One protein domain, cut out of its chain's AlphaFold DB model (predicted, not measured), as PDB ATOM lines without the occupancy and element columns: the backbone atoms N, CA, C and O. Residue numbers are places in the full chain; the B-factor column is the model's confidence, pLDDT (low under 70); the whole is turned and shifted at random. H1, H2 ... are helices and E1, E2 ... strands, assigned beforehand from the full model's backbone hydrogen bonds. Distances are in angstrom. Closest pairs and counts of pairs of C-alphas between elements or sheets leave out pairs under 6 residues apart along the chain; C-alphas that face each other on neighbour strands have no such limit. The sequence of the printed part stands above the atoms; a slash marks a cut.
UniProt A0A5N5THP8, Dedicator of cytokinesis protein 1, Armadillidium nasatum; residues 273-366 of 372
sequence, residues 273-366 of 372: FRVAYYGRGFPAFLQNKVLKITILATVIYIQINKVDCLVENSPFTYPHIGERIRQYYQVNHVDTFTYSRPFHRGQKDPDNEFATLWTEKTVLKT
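AT A GLANCE: This is residues 273 to 366 of the 372 residues of the protein "Dedicator of cytokinesis protein 1" of Armadillidium nasatum (UniProt A0A5N5THP8). The model is a flat T built on one strongly twisted four-stranded sheet: the hairpin of E1 and E2 makes one arm of the crossbar, and the long hairpin of E3 and E4 makes the stem, joined to it through a short pairing of E2 with E3. H1 and the link before it make the other arm, where residues 319 to 324 stick out. The printed part has 94 residues with, in order, E1, E2, H1, E3 and E4, and under half of its residues are in named elements; the class is mostly strand. The sheet runs E1, E2, E3, E4, antiparallel throughout. The whole is only just loose, close to extended, with a radius of gyration of the C-alphas of 18.6 A and spans of 54 by 46 by 17 A.

IN THESE COORDINATES: E1, residues 273 to 278, begins at C-alpha 273 (143.738, 148.474, 176.674). E2, residues 301 to 309, is 24.9 A long. H1 is residues 323 to 331. E3, residues 334 to 344, is 31.1 A long. E4, residues 357 to 366, is 29.3 A long and ends at C-alpha 366 (139.280, 152.716, 186.999).

HOW THE PARTS SIT: The hairpin E1 and E2 has N 276 and O 303 2.9 A apart, within hydrogen-bond range. Pairing is staggered: E2 pairs with E1 over residues 301 to 306 and with E3 over 308 to 309, where N 308 and O 338 are 2.8 A apart. In the hairpin E3 and E4, N 341 and O 360 are 2.9 A apart. Edge strands E1 and E4 are apart. H1 only grazes the sheet, with residues 329 to 331; 4 of its 5 O i to N i+4 pairs are within range.

THE WHOLE: The C-alphas farthest apart, of Thr 298 and His 320, are 54.6 A apart. The printed part has no cut. The links E1 to E2, E2 to H1 and E3 to E4 are long. Residues 288 to 300 have pLDDT under 70.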
ATOM      1  N   PHE A 273     142.703 149.455 176.374       88.25
ATOM      2  CA  PHE A 273     143.738 148.474 176.674       88.25
ATOM      3  C   PHE A 273     144.157 148.574 178.141       88.25
ATOM      4  O   PHE A 273     144.496 149.642 178.647       88.25
ATOM      5  N   ARG A 274     144.200 147.431 178.830       87.94
ATOM      6  CA  ARG A 274     144.858 147.308 180.132       87.94
ATOM      7  C   ARG A 274     146.360 147.231 179.898       87.94
ATOM      8  O   ARG A 274     146.834 146.219 179.384       87.94
ATOM      9  N   VAL A 275     147.094 148.237 180.363       85.00
ATOM     10  CA  VAL A 275     148.563 148.248 180.370       85.00
ATOM     11  C   VAL A 275     149.067 148.092 181.802       85.00
ATOM     12  O   VAL A 275     148.719 148.879 182.681       85.00
ATOM     13  N   ALA A 276     149.879 147.067 182.050       83.38
ATOM     14  CA  ALA A 276     150.489 146.811 183.349       83.38
ATOM     15  C   ALA A 276     152.017 146.853 183.260       83.38
ATOM     16  O   ALA A 276     152.616 146.176 182.425       83.38
ATOM     17  N   TYR A 277     152.623 147.629 184.158       81.62
ATOM     18  CA  TYR A 277     154.063 147.856 184.247       81.62
ATOM     19  C   TYR A 277     154.639 147.085 185.442       81.62
ATOM     20  O   TYR A 277     154.343 147.405 186.598       81.62
ATOM     21  N   TYR A 278     155.465 146.076 185.174       81.69
ATOM     22  CA  TYR A 278     156.116 145.254 186.195       81.69
ATOM     23  C   TYR A 278     157.637 145.457 186.182       81.69
ATOM     24  O   TYR A 278     158.253 145.578 185.122       81.69
ATOM     25  N   GLY A 279     158.246 145.446 187.370       74.31
ATOM     26  CA  GLY A 279     159.693 145.607 187.559       74.31
ATOM     27  C   GLY A 279     160.098 146.997 188.064       74.31
ATOM     28  O   GLY A 279     159.338 147.960 187.993       74.31
ATOM     29  N   ARG A 280     161.317 147.097 188.612       76.06
ATOM     30  CA  ARG A 280     161.833 148.313 189.283       76.06
ATOM     31  C   ARG A 280     162.439 149.360 188.342       76.06
ATOM     32  O   ARG A 280     162.824 150.426 188.804       76.06
ATOM     33  N   GLY A 281     162.539 149.062 187.048       76.31
ATOM     34  CA  GLY A 281     163.100 149.984 186.056       76.31
ATOM     35  C   GLY A 281     162.120 151.041 185.536       76.31
ATOM     36  O   GLY A 281     162.545 151.967 184.855       76.31
ATOM     37  N   PHE A 282     160.824 150.936 185.852       75.44
ATOM     38  CA  PHE A 282     159.854 151.992 185.543       75.44
ATOM     39  C   PHE A 282     159.899 153.123 186.576       75.44
ATOM     40  O   PHE A 282     160.227 152.865 187.733       75.44
ATOM     41  N   PRO A 283     159.491 154.354 186.228       75.81
ATOM     42  CA  PRO A 283     159.226 155.394 187.217       75.81
ATOM     43  C   PRO A 283     158.281 154.900 188.322       75.81
ATOM     44  O   PRO A 283     157.308 154.199 188.040       75.81
ATOM     45  N   ALA A 284     158.534 155.278 189.581       75.19
ATOM     46  CA  ALA A 284     157.794 154.772 190.746       75.19
ATOM     47  C   ALA A 284     156.264 154.932 190.630       75.19
ATOM     48  O   ALA A 284     155.515 154.085 191.107       75.19
ATOM     49  N   PHE A 285     155.784 155.974 189.939       74.44
ATOM     50  CA  PHE A 285     154.353 156.190 189.705       74.44
ATOM     51  C   PHE A 285     153.721 155.225 188.690       74.44
ATOM     52  O   PHE A 285     152.495 155.207 188.594       74.44
ATOM     53  N   LEU A 286     154.504 154.444 187.941       73.38
ATOM     54  CA  LEU A 286     154.030 153.399 187.023       73.38
ATOM     55  C   LEU A 286     154.224 151.990 187.595       73.38
ATOM     56  O   LEU A 286     153.460 151.087 187.256       73.38
ATOM     57  N   GLN A 287     155.205 151.794 188.480       73.50
ATOM     58  CA  GLN A 287     155.554 150.477 189.017       73.50
ATOM     59  C   GLN A 287     154.363 149.776 189.695       73.50
ATOM     60  O   GLN A 287     153.748 150.303 190.622       73.50
ATOM     61  N   ASN A 288     154.085 148.536 189.280       62.38
ATOM     62  CA  ASN A 288     153.142 147.606 189.917       62.38
ATOM     63  C   ASN A 288     151.694 148.120 190.040       62.38
ATOM     64  O   ASN A 288     150.935 147.651 190.894       62.38
ATOM     65  N   LYS A 289     151.270 149.053 189.177       63.97
ATOM     66  CA  LYS A 289     149.925 149.653 189.232       63.97
ATOM     67  C   LYS A 289     148.762 148.734 188.833       63.97
ATOM     68  O   LYS A 289     147.623 149.185 188.856       63.97
ATOM     69  N   VAL A 290     148.987 147.446 188.539       51.78
ATOM     70  CA  VAL A 290     147.889 146.530 188.162       51.78
ATOM     71  C   VAL A 290     147.951 145.167 188.858       51.78
ATOM     72  O   VAL A 290     147.848 144.130 188.210       51.78
ATOM     73  N   LEU A 291     148.035 145.213 190.194       33.19
ATOM     74  CA  LEU A 291     148.081 144.129 191.198       33.19
ATOM     75  C   LEU A 291     149.465 144.010 191.851       33.19
ATOM     76  O   LEU A 291     150.487 143.903 191.174       33.19
ATOM     77  N   LYS A 292     149.465 144.003 193.195       29.55
ATOM     78  CA  LYS A 292     150.617 143.761 194.076       29.55
ATOM     79  C   LYS A 292     151.137 142.330 193.898       29.55
ATOM     80  O   LYS A 292     150.921 141.475 194.750       29.55
ATOM     81  N   ILE A 293     151.830 142.061 192.801       33.53
ATOM     82  CA  ILE A 293     152.733 140.920 192.709       33.53
ATOM     83  C   ILE A 293     154.125 141.524 192.619       33.53
ATOM     84  O   ILE A 293     154.526 142.048 191.584       33.53
ATOM     85  N   THR A 294     154.839 141.517 193.744       32.31
ATOM     86  CA  THR A 294     156.249 141.901 193.799       32.31
ATOM     87  C   THR A 294     157.044 140.863 193.016       32.31
ATOM     88  O   THR A 294     157.525 139.884 193.578       32.31
ATOM     89  N   ILE A 295     157.169 141.049 191.705       38.91
ATOM     90  CA  ILE A 295     158.140 140.297 190.919       38.91
ATOM     91  C   ILE A 295     159.498 140.920 191.256       38.91
ATOM     92  O   ILE A 295     159.795 142.049 190.864       38.91
ATOM     93  N   LEU A 296     160.308 140.210 192.043       42.03
ATOM     94  CA  LEU A 296     161.701 140.554 192.357       42.03
ATOM     95  C   LEU A 296     162.599 140.344 191.121       42.03
ATOM     96  O   LEU A 296     163.596 139.634 191.188       42.03
ATOM     97  N   ALA A 297     162.228 140.915 189.974       44.06
ATOM     98  CA  ALA A 297     163.009 140.841 188.748       44.06
ATOM     99  C   ALA A 297     163.641 142.202 188.441       44.06
ATOM    100  O   ALA A 297     162.994 143.248 188.496       44.06
ATOM    101  N   THR A 298     164.924 142.165 188.090       50.50
ATOM    102  CA  THR A 298     165.678 143.265 187.467       50.50
ATOM    103  C   THR A 298     165.221 143.548 186.033       50.50
ATOM    104  O   THR A 298     165.590 144.570 185.463       50.50
ATOM    105  N   VAL A 299     164.409 142.659 185.456       58.50
ATOM    106  CA  VAL A 299     163.846 142.770 184.109       58.50
ATOM    107  C   VAL A 299     162.520 143.530 184.156       58.50
ATOM    108  O   VAL A 299     161.694 143.329 185.048       58.50
ATOM    109  N   ILE A 300     162.339 144.421 183.187       69.62
ATOM    110  CA  ILE A 300     161.152 145.252 183.003       69.62
ATOM    111  C   ILE A 300     160.163 144.498 182.101       69.62
ATOM    112  O   ILE A 300     160.555 144.031 181.033       69.62
ATOM    113  N   TYR A 301     158.890 144.396 182.498       78.31
ATOM    114  CA  TYR A 301     157.847 143.742 181.697       78.31
ATOM    115  C   TYR A 301     156.631 144.654 181.519       78.31
ATOM    116  O   TYR A 301     156.140 145.235 182.488       78.31
ATOM    117  N   ILE A 302     156.117 144.730 180.289       80.50
ATOM    118  CA  ILE A 302     154.843 145.382 179.965       80.50
ATOM    119  C   ILE A 302     153.856 144.297 179.546       80.50
ATOM    120  O   ILE A 302     154.140 143.516 178.641       80.50
ATOM    121  N   GLN A 303     152.697 144.248 180.199       83.75
ATOM    122  CA  GLN A 303     151.576 143.415 179.766       83.75
ATOM    123  C   GLN A 303     150.480 144.305 179.185       83.75
ATOM    124  O   GLN A 303     150.031 145.231 179.861       83.75
ATOM    125  N   ILE A 304     150.024 143.989 177.972       85.62
ATOM    126  CA  ILE A 304     148.945 144.703 177.283       85.62
ATOM    127  C   ILE A 304     147.836 143.706 176.953       85.62
ATOM    128  O   ILE A 304     148.087 142.716 176.270       85.62
ATOM    129  N   ASN A 305     146.620 143.976 177.426       87.62
ATOM    130  CA  ASN A 305     145.427 143.205 177.077       87.62
ATOM    131  C   ASN A 305     144.359 144.162 176.535       87.62
ATOM    132  O   ASN A 305     144.080 145.171 177.184       87.62
ATOM    133  N   LYS A 306     143.722 143.835 175.404       88.75
ATOM    134  CA  LYS A 306     142.484 144.513 174.990       88.75
ATOM    135  C   LYS A 306     141.397 144.249 176.034       88.75
ATOM    136  O   LYS A 306     141.315 143.137 176.563       88.75
ATOM    137  N   VAL A 307     140.613 145.272 176.354       91.69
ATOM    138  CA  VAL A 307     139.487 145.177 177.284       91.69
ATOM    139  C   VAL A 307     138.225 145.723 176.627       91.69
ATOM    140  O   VAL A 307     138.287 146.660 175.838       91.69
ATOM    141  N   ASP A 308     137.087 145.144 176.988       91.81
ATOM    142  CA  ASP A 308     135.770 145.578 176.538       91.81
ATOM    143  C   ASP A 308     135.098 146.410 177.632       91.81
ATOM    144  O   ASP A 308     135.202 146.087 178.823       91.81
ATOM    145  N   CYS A 309     134.387 147.464 177.239       90.94
ATOM    146  CA  CYS A 309     133.617 148.296 178.155       90.94
ATOM    147  C   CYS A 309     132.457 147.502 178.762       90.94
ATOM    148  O   CYS A 309     131.733 146.789 178.064       90.94
ATOM    149  N   LEU A 310     132.262 147.639 180.072       90.00
ATOM    150  CA  LEU A 310     131.134 147.049 180.779       90.00
ATOM    151  C   LEU A 310     130.222 148.161 181.294       90.00
ATOM    152  O   LEU A 310     130.513 148.805 182.298       90.00
ATOM    153  N   VAL A 311     129.101 148.356 180.602       85.69
ATOM    154  CA  VAL A 311     128.078 149.341 180.968       85.69
ATOM    155  C   VAL A 311     126.894 148.620 181.596       85.69
ATOM    156  O   VAL A 311     126.052 148.054 180.899       85.69
ATOM    157  N   GLU A 312     126.824 148.625 182.925       75.88
ATOM    158  CA  GLU A 312     125.691 148.054 183.656       75.88
ATOM    159  C   GLU A 312     124.630 149.127 183.931       75.88
ATOM    160  O   GLU A 312     124.921 150.181 184.490       75.88
ATOM    161  N   ASN A 313     123.374 148.842 183.566       71.75
ATOM    162  CA  ASN A 313     122.192 149.627 183.949       71.75
ATOM    163  C   ASN A 313     122.227 151.128 183.579       71.75
ATOM    164  O   ASN A 313     121.708 151.964 184.317       71.75
ATOM    165  N   SER A 314     122.798 151.487 182.424       80.56
ATOM    166  CA  SER A 314     122.759 152.870 181.930       80.56
ATOM    167  C   SER A 314     121.416 153.176 181.249       80.56
ATOM    168  O   SER A 314     121.101 152.528 180.244       80.56
ATOM    169  N   PRO A 315     120.648 154.195 181.691       84.44
ATOM    170  CA  PRO A 315     119.412 154.613 181.020       84.44
ATOM    171  C   PRO A 315     119.609 154.940 179.537       84.44
ATOM    172  O   PRO A 315     118.707 154.753 178.723       84.44
ATOM    173  N   PHE A 316     120.818 155.377 179.175       84.62
ATOM    174  CA  PHE A 316     121.198 155.728 177.811       84.62
ATOM    175  C   PHE A 316     121.378 154.519 176.891       84.62
ATOM    176  O   PHE A 316     121.520 154.703 175.689       84.62
ATOM    177  N   THR A 317     121.364 153.295 177.429       81.19
ATOM    178  CA  THR A 317     121.523 152.045 176.663       81.19
ATOM    179  C   THR A 317     120.204 151.298 176.443       81.19
ATOM    180  O   THR A 317     120.185 150.257 175.784       81.19
ATOM    181  N   TYR A 318     119.081 151.831 176.940       86.81
ATOM    182  CA  TYR A 318     117.772 151.190 176.812       86.81
ATOM    183  C   TYR A 318     117.267 151.128 175.361       86.81
ATOM    184  O   TYR A 318     117.522 152.052 174.593       86.81
ATOM    185  N   PRO A 319     116.486 150.095 174.972       85.69
ATOM    186  CA  PRO A 319     116.132 149.839 173.567       85.69
ATOM    187  C   PRO A 319     115.406 150.973 172.829       85.69
ATOM    188  O   PRO A 319     115.457 151.022 171.606       85.69
ATOM    189  N   HIS A 320     114.724 151.868 173.551       89.81
ATOM    190  CA  HIS A 320     113.999 153.001 172.968       89.81
ATOM    191  C   HIS A 320     114.903 154.203 172.641       89.81
ATOM    192  O   HIS A 320     114.463 155.129 171.965       89.81
ATOM    193  N   ILE A 321     116.149 154.211 173.125       91.94
ATOM    194  CA  ILE A 321     117.127 155.257 172.823       91.94
ATOM    195  C   ILE A 321     117.721 155.005 171.431       91.94
ATOM    196  O   ILE A 321     118.054 153.872 171.071       91.94
ATOM    197  N   GLY A 322     117.870 156.072 170.643       90.88
ATOM    198  CA  GLY A 322     118.441 156.004 169.297       90.88
ATOM    199  C   GLY A 322     119.816 155.329 169.281       90.88
ATOM    200  O   GLY A 322     120.646 155.563 170.158       90.88
ATOM    201  N   GLU A 323     120.062 154.485 168.278       90.06
ATOM    202  CA  GLU A 323     121.260 153.637 168.188       90.06
ATOM    203  C   GLU A 323     122.573 154.418 168.309       90.06
ATOM    204  O   GLU A 323     123.445 154.024 169.075       90.06
ATOM    205  N   ARG A 324     122.671 155.571 167.644       89.56
ATOM    206  CA  ARG A 324     123.866 156.424 167.663       89.56
ATOM    207  C   ARG A 324     124.204 156.955 169.063       89.56
ATOM    208  O   ARG A 324     125.372 157.023 169.428       89.56
ATOM    209  N   ILE A 325     123.187 157.280 169.867       91.69
ATOM    210  CA  ILE A 325     123.364 157.689 171.271       91.69
ATOM    211  C   ILE A 325     123.767 156.477 172.118       91.69
ATOM    212  O   ILE A 325     124.685 156.573 172.931       91.69
ATOM    213  N   ARG A 326     123.122 155.319 171.908       91.12
ATOM    214  CA  ARG A 326     123.453 154.082 172.634       91.12
ATOM    215  C   ARG A 326     124.908 153.671 172.419       91.12
ATOM    216  O   ARG A 326     125.597 153.426 173.401       91.12
ATOM    217  N   GLN A 327     125.367 153.635 171.168       89.88
ATOM    218  CA  GLN A 327     126.746 153.281 170.808       89.88
ATOM    219  C   GLN A 327     127.760 154.210 171.484       89.88
ATOM    220  O   GLN A 327     128.728 153.738 172.069       89.88
ATOM    221  N   TYR A 328     127.500 155.522 171.502       91.19
ATOM    222  CA  TYR A 328     128.373 156.477 172.187       91.19
ATOM    223  C   TYR A 328     128.525 156.158 173.685       91.19
ATOM    224  O   TYR A 328     129.648 156.050 174.176       91.19
ATOM    225  N   TYR A 329     127.417 155.952 174.405       91.56
ATOM    226  CA  TYR A 329     127.436 155.670 175.850       91.56
ATOM    227  C   TYR A 329     127.836 154.231 176.212       91.56
ATOM    228  O   TYR A 329     128.027 153.938 177.390       91.56
ATOM    229  N   GLN A 330     127.962 153.324 175.239       90.25
ATOM    230  CA  GLN A 330     128.532 151.989 175.463       90.25
ATOM    231  C   GLN A 330     130.046 152.036 175.676       90.25
ATOM    232  O   GLN A 330     130.597 151.147 176.322       90.25
ATOM    233  N   VAL A 331     130.703 153.071 175.151       88.38
ATOM    234  CA  VAL A 331     132.164 153.185 175.155       88.38
ATOM    235  C   VAL A 331     132.682 154.480 175.771       88.38
ATOM    236  O   VAL A 331     133.856 154.542 176.088       88.38
ATOM    237  N   ASN A 332     131.835 155.487 176.002       89.75
ATOM    238  CA  ASN A 332     132.205 156.735 176.676       89.75
ATOM    239  C   ASN A 332     131.525 156.867 178.039       89.75
ATOM    240  O   ASN A 332     130.408 156.394 178.248       89.75
ATOM    241  N   HIS A 333     132.184 157.586 178.947       88.19
ATOM    242  CA  HIS A 333     131.802 157.738 180.352       88.19
ATOM    243  C   HIS A 333     131.744 156.401 181.101       88.19
ATOM    244  O   HIS A 333     130.882 156.182 181.952       88.19
ATOM    245  N   VAL A 334     132.690 155.518 180.781       89.56
ATOM    246  CA  VAL A 334     132.803 154.171 181.347       89.56
ATOM    247  C   VAL A 334     133.983 154.093 182.310       89.56
ATOM    248  O   VAL A 334     135.056 154.624 182.038       89.56
ATOM    249  N   ASP A 335     133.787 153.439 183.450       91.19
ATOM    250  CA  ASP A 335     134.825 153.223 184.470       91.19
ATOM    251  C   ASP A 335     135.130 151.734 184.698       91.19
ATOM    252  O   ASP A 335     136.018 151.383 185.474       91.19
ATOM    253  N   THR A 336     134.379 150.848 184.046       92.69
ATOM    254  CA  THR A 336     134.423 149.410 184.282       92.69
ATOM    255  C   THR A 336     134.671 148.683 182.968       92.69
ATOM    256  O   THR A 336     134.006 148.922 181.961       92.69
ATOM    257  N   PHE A 337     135.640 147.774 182.987       93.00
ATOM    258  CA  PHE A 337     136.133 147.064 181.815       93.00
ATOM    259  C   PHE A 337     136.267 145.582 182.110       93.00
ATOM    260  O   PHE A 337     136.455 145.173 183.257       93.00
ATOM    261  N   THR A 338     136.220 144.757 181.072       93.75
ATOM    262  CA  THR A 338     136.398 143.318 181.221       93.75
ATOM    263  C   THR A 338     137.320 142.758 180.164       93.75
ATOM    264  O   THR A 338     137.376 143.255 179.047       93.75
ATOM    265  N   TYR A 339     138.050 141.708 180.510       91.88
ATOM    266  CA  TYR A 339     138.694 140.863 179.515       91.88
ATOM    267  C   TYR A 339     138.543 139.408 179.923       91.88
ATOM    268  O   TYR A 339     138.456 139.073 181.109       91.88
ATOM    269  N   SER A 340     138.486 138.552 178.914       90.50
ATOM    270  CA  SER A 340     138.183 137.138 179.068       90.50
ATOM    271  C   SER A 340     139.350 136.306 178.563       90.50
ATOM    272  O   SER A 340     139.838 136.527 177.456       90.50
ATOM    273  N   ARG A 341     139.802 135.339 179.364       90.06
ATOM    274  CA  ARG A 341     140.846 134.389 178.977       90.06
ATOM    275  C   ARG A 341     140.263 132.974 178.913       90.06
ATOM    276  O   ARG A 341     139.807 132.475 179.944       90.06
ATOM    277  N   PRO A 342     140.285 132.308 177.745       90.75
ATOM    278  CA  PRO A 342     139.894 130.910 177.654       90.75
ATOM    279  C   PRO A 342     140.949 130.008 178.311       90.75
ATOM    280  O   PRO A 342     142.154 130.244 178.190       90.75
ATOM    281  N   PHE A 343     140.499 128.960 178.993       91.06
ATOM    282  CA  PHE A 343     141.343 127.908 179.552       91.06
ATOM    283  C   PHE A 343     140.584 126.579 179.592       91.06
ATOM    284  O   PHE A 343     139.360 126.565 179.666       91.06
ATOM    285  N   HIS A 344     141.298 125.453 179.571       88.56
ATOM    286  CA  HIS A 344     140.663 124.142 179.691       88.56
ATOM    287  C   HIS A 344     140.688 123.640 181.138       88.56
ATOM    288  O   HIS A 344     141.739 123.643 181.783       88.56
ATOM    289  N   ARG A 345     139.542 123.175 181.646       87.06
ATOM    290  CA  ARG A 345     139.470 122.399 182.895       87.06
ATOM    291  C   ARG A 345     139.434 120.912 182.558       87.06
ATOM    292  O   ARG A 345     138.400 120.402 182.144       87.06
ATOM    293  N   GLY A 346     140.554 120.226 182.769       85.38
ATOM    294  CA  GLY A 346     140.712 118.802 182.452       85.38
ATOM    295  C   GLY A 346     141.459 118.562 181.137       85.38
ATOM    296  O   GLY A 346     142.078 119.476 180.594       85.38
ATOM    297  N   GLN A 347     141.444 117.318 180.649       83.06
ATOM    298  CA  GLN A 347     142.069 116.975 179.367       83.06
ATOM    299  C   GLN A 347     141.277 117.573 178.201       83.06
ATOM    300  O   GLN A 347     140.046 117.578 178.206       83.06
ATOM    301  N   LYS A 348     141.993 118.096 177.204       83.00
ATOM    302  CA  LYS A 348     141.379 118.631 175.991       83.00
ATOM    303  C   LYS A 348     140.843 117.463 175.161       83.00
ATOM    304  O   LYS A 348     141.625 116.607 174.757       83.00
ATOM    305  N   ASP A 349     139.535 117.439 174.937       82.69
ATOM    306  CA  ASP A 349     138.900 116.498 174.018       82.69
ATOM    307  C   ASP A 349     139.143 116.990 172.575       82.69
ATOM    308  O   ASP A 349     138.761 118.125 172.265       82.69
ATOM    309  N   PRO A 350     139.818 116.208 171.709       83.00
ATOM    310  CA  PRO A 350     140.067 116.584 170.319       83.00
ATOM    311  C   PRO A 350     138.792 116.728 169.479       83.00
ATOM    312  O   PRO A 350     138.787 117.533 168.550       83.00
ATOM    313  N   ASP A 351     137.730 115.987 169.808       86.62
ATOM    314  CA  ASP A 351     136.474 115.975 169.050       86.62
ATOM    315  C   ASP A 351     135.465 117.008 169.586       86.62
ATOM    316  O   ASP A 351     134.548 117.423 168.874       86.62
ATOM    317  N   ASN A 352     135.640 117.467 170.833       85.50
ATOM    318  CA  ASN A 352     134.804 118.498 171.446       85.50
ATOM    319  C   ASN A 352     135.584 119.402 172.411       85.50
ATOM    320  O   ASN A 352     135.455 119.320 173.637       85.50
ATOM    321  N   GLU A 353     136.350 120.343 171.859       83.81
ATOM    322  CA  GLU A 353     137.125 121.272 172.682       83.81
ATOM    323  C   GLU A 353     136.254 122.153 173.594       83.81
ATOM    324  O   GLU A 353     136.712 122.561 174.661       83.81
ATOM    325  N   PHE A 354     134.985 122.389 173.240       87.25
ATOM    326  CA  PHE A 354     134.056 123.196 174.035       87.25
ATOM    327  C   PHE A 354     133.634 122.519 175.345       87.25
ATOM    328  O   PHE A 354     133.293 123.220 176.295       87.25
ATOM    329  N   ALA A 355     133.694 121.184 175.443       86.25
ATOM    330  CA  ALA A 355     133.286 120.450 176.648       86.25
ATOM    331  C   ALA A 355     134.139 120.792 177.878       86.25
ATOM    332  O   ALA A 355     133.647 120.791 179.007       86.25
ATOM    333  N   THR A 356     135.421 121.086 177.661       86.81
ATOM    334  CA  THR A 356     136.355 121.455 178.731       86.81
ATOM    335  C   THR A 356     136.787 122.909 178.664       86.81
ATOM    336  O   THR A 356     137.582 123.319 179.508       86.81
ATOM    337  N   LEU A 357     136.278 123.695 177.709       91.00
ATOM    338  CA  LEU A 357     136.599 125.110 177.560       91.00
ATOM    339  C   LEU A 357     135.834 125.948 178.590       91.00
ATOM    340  O   LEU A 357     134.608 125.998 178.602       91.00
ATOM    341  N   TRP A 358     136.580 126.637 179.443       91.06
ATOM    342  CA  TRP A 358     136.077 127.612 180.401       91.06
ATOM    343  C   TRP A 358     136.643 128.988 180.080       91.06
ATOM    344  O   TRP A 358     137.729 129.119 179.515       91.06
ATOM    345  N   THR A 359     135.928 130.023 180.504       92.25
ATOM    346  CA  THR A 359     136.362 131.409 180.336       92.25
ATOM    347  C   THR A 359     136.533 132.053 181.702       92.25
ATOM    348  O   THR A 359     135.588 132.129 182.486       92.25
ATOM    349  N   GLU A 360     137.742 132.526 181.992       92.56
ATOM    350  CA  GLU A 360     138.007 133.381 183.146       92.56
ATOM    351  C   GLU A 360     137.763 134.835 182.740       92.56
ATOM    352  O   GLU A 360     138.485 135.381 181.904       92.56
ATOM    353  N   LYS A 361     136.729 135.459 183.311       92.19
ATOM    354  CA  LYS A 361     136.397 136.866 183.072       92.19
ATOM    355  C   LYS A 361     136.945 137.718 184.209       92.19
ATOM    356  O   LYS A 361     136.508 137.592 185.349       92.19
ATOM    357  N   THR A 362     137.882 138.604 183.892       92.00
ATOM    358  CA  THR A 362     138.391 139.600 184.838       92.00
ATOM    359  C   THR A 362     137.620 140.898 184.664       92.00
ATOM    360  O   THR A 362     137.479 141.377 183.540       92.00
ATOM    361  N   VAL A 363     137.157 141.479 185.770       92.88
ATOM    362  CA  VAL A 363     136.540 142.810 185.812       92.88
ATOM    363  C   VAL A 363     137.546 143.798 186.392       92.88
ATOM    364  O   VAL A 363     138.177 143.531 187.415       92.88
ATOM    365  N   LEU A 364     137.719 144.927 185.720       91.19
ATOM    366  CA  LEU A 364     138.628 146.005 186.082       91.19
ATOM    367  C   LEU A 364     137.808 147.268 186.295       91.19
ATOM    368  O   LEU A 364     136.892 147.535 185.523       91.19
ATOM    369  N   LYS A 365     138.172 148.052 187.306       90.94
ATOM    370  CA  LYS A 365     137.549 149.342 187.579       90.94
ATOM    371  C   LYS A 365     138.613 150.431 187.670       90.94
ATOM    372  O   LYS A 365     139.596 150.258 188.393       90.94
ATOM    373  N   THR A 366     138.440 151.515 186.925       89.31
ATOM    374  CA  THR A 366     139.280 152.716 186.999       89.31
ATOM    375  C   THR A 366     138.791 153.641 188.113       89.31
ATOM    376  O   THR A 366     137.661 153.538 188.589       89.31
TER     377      THR A 366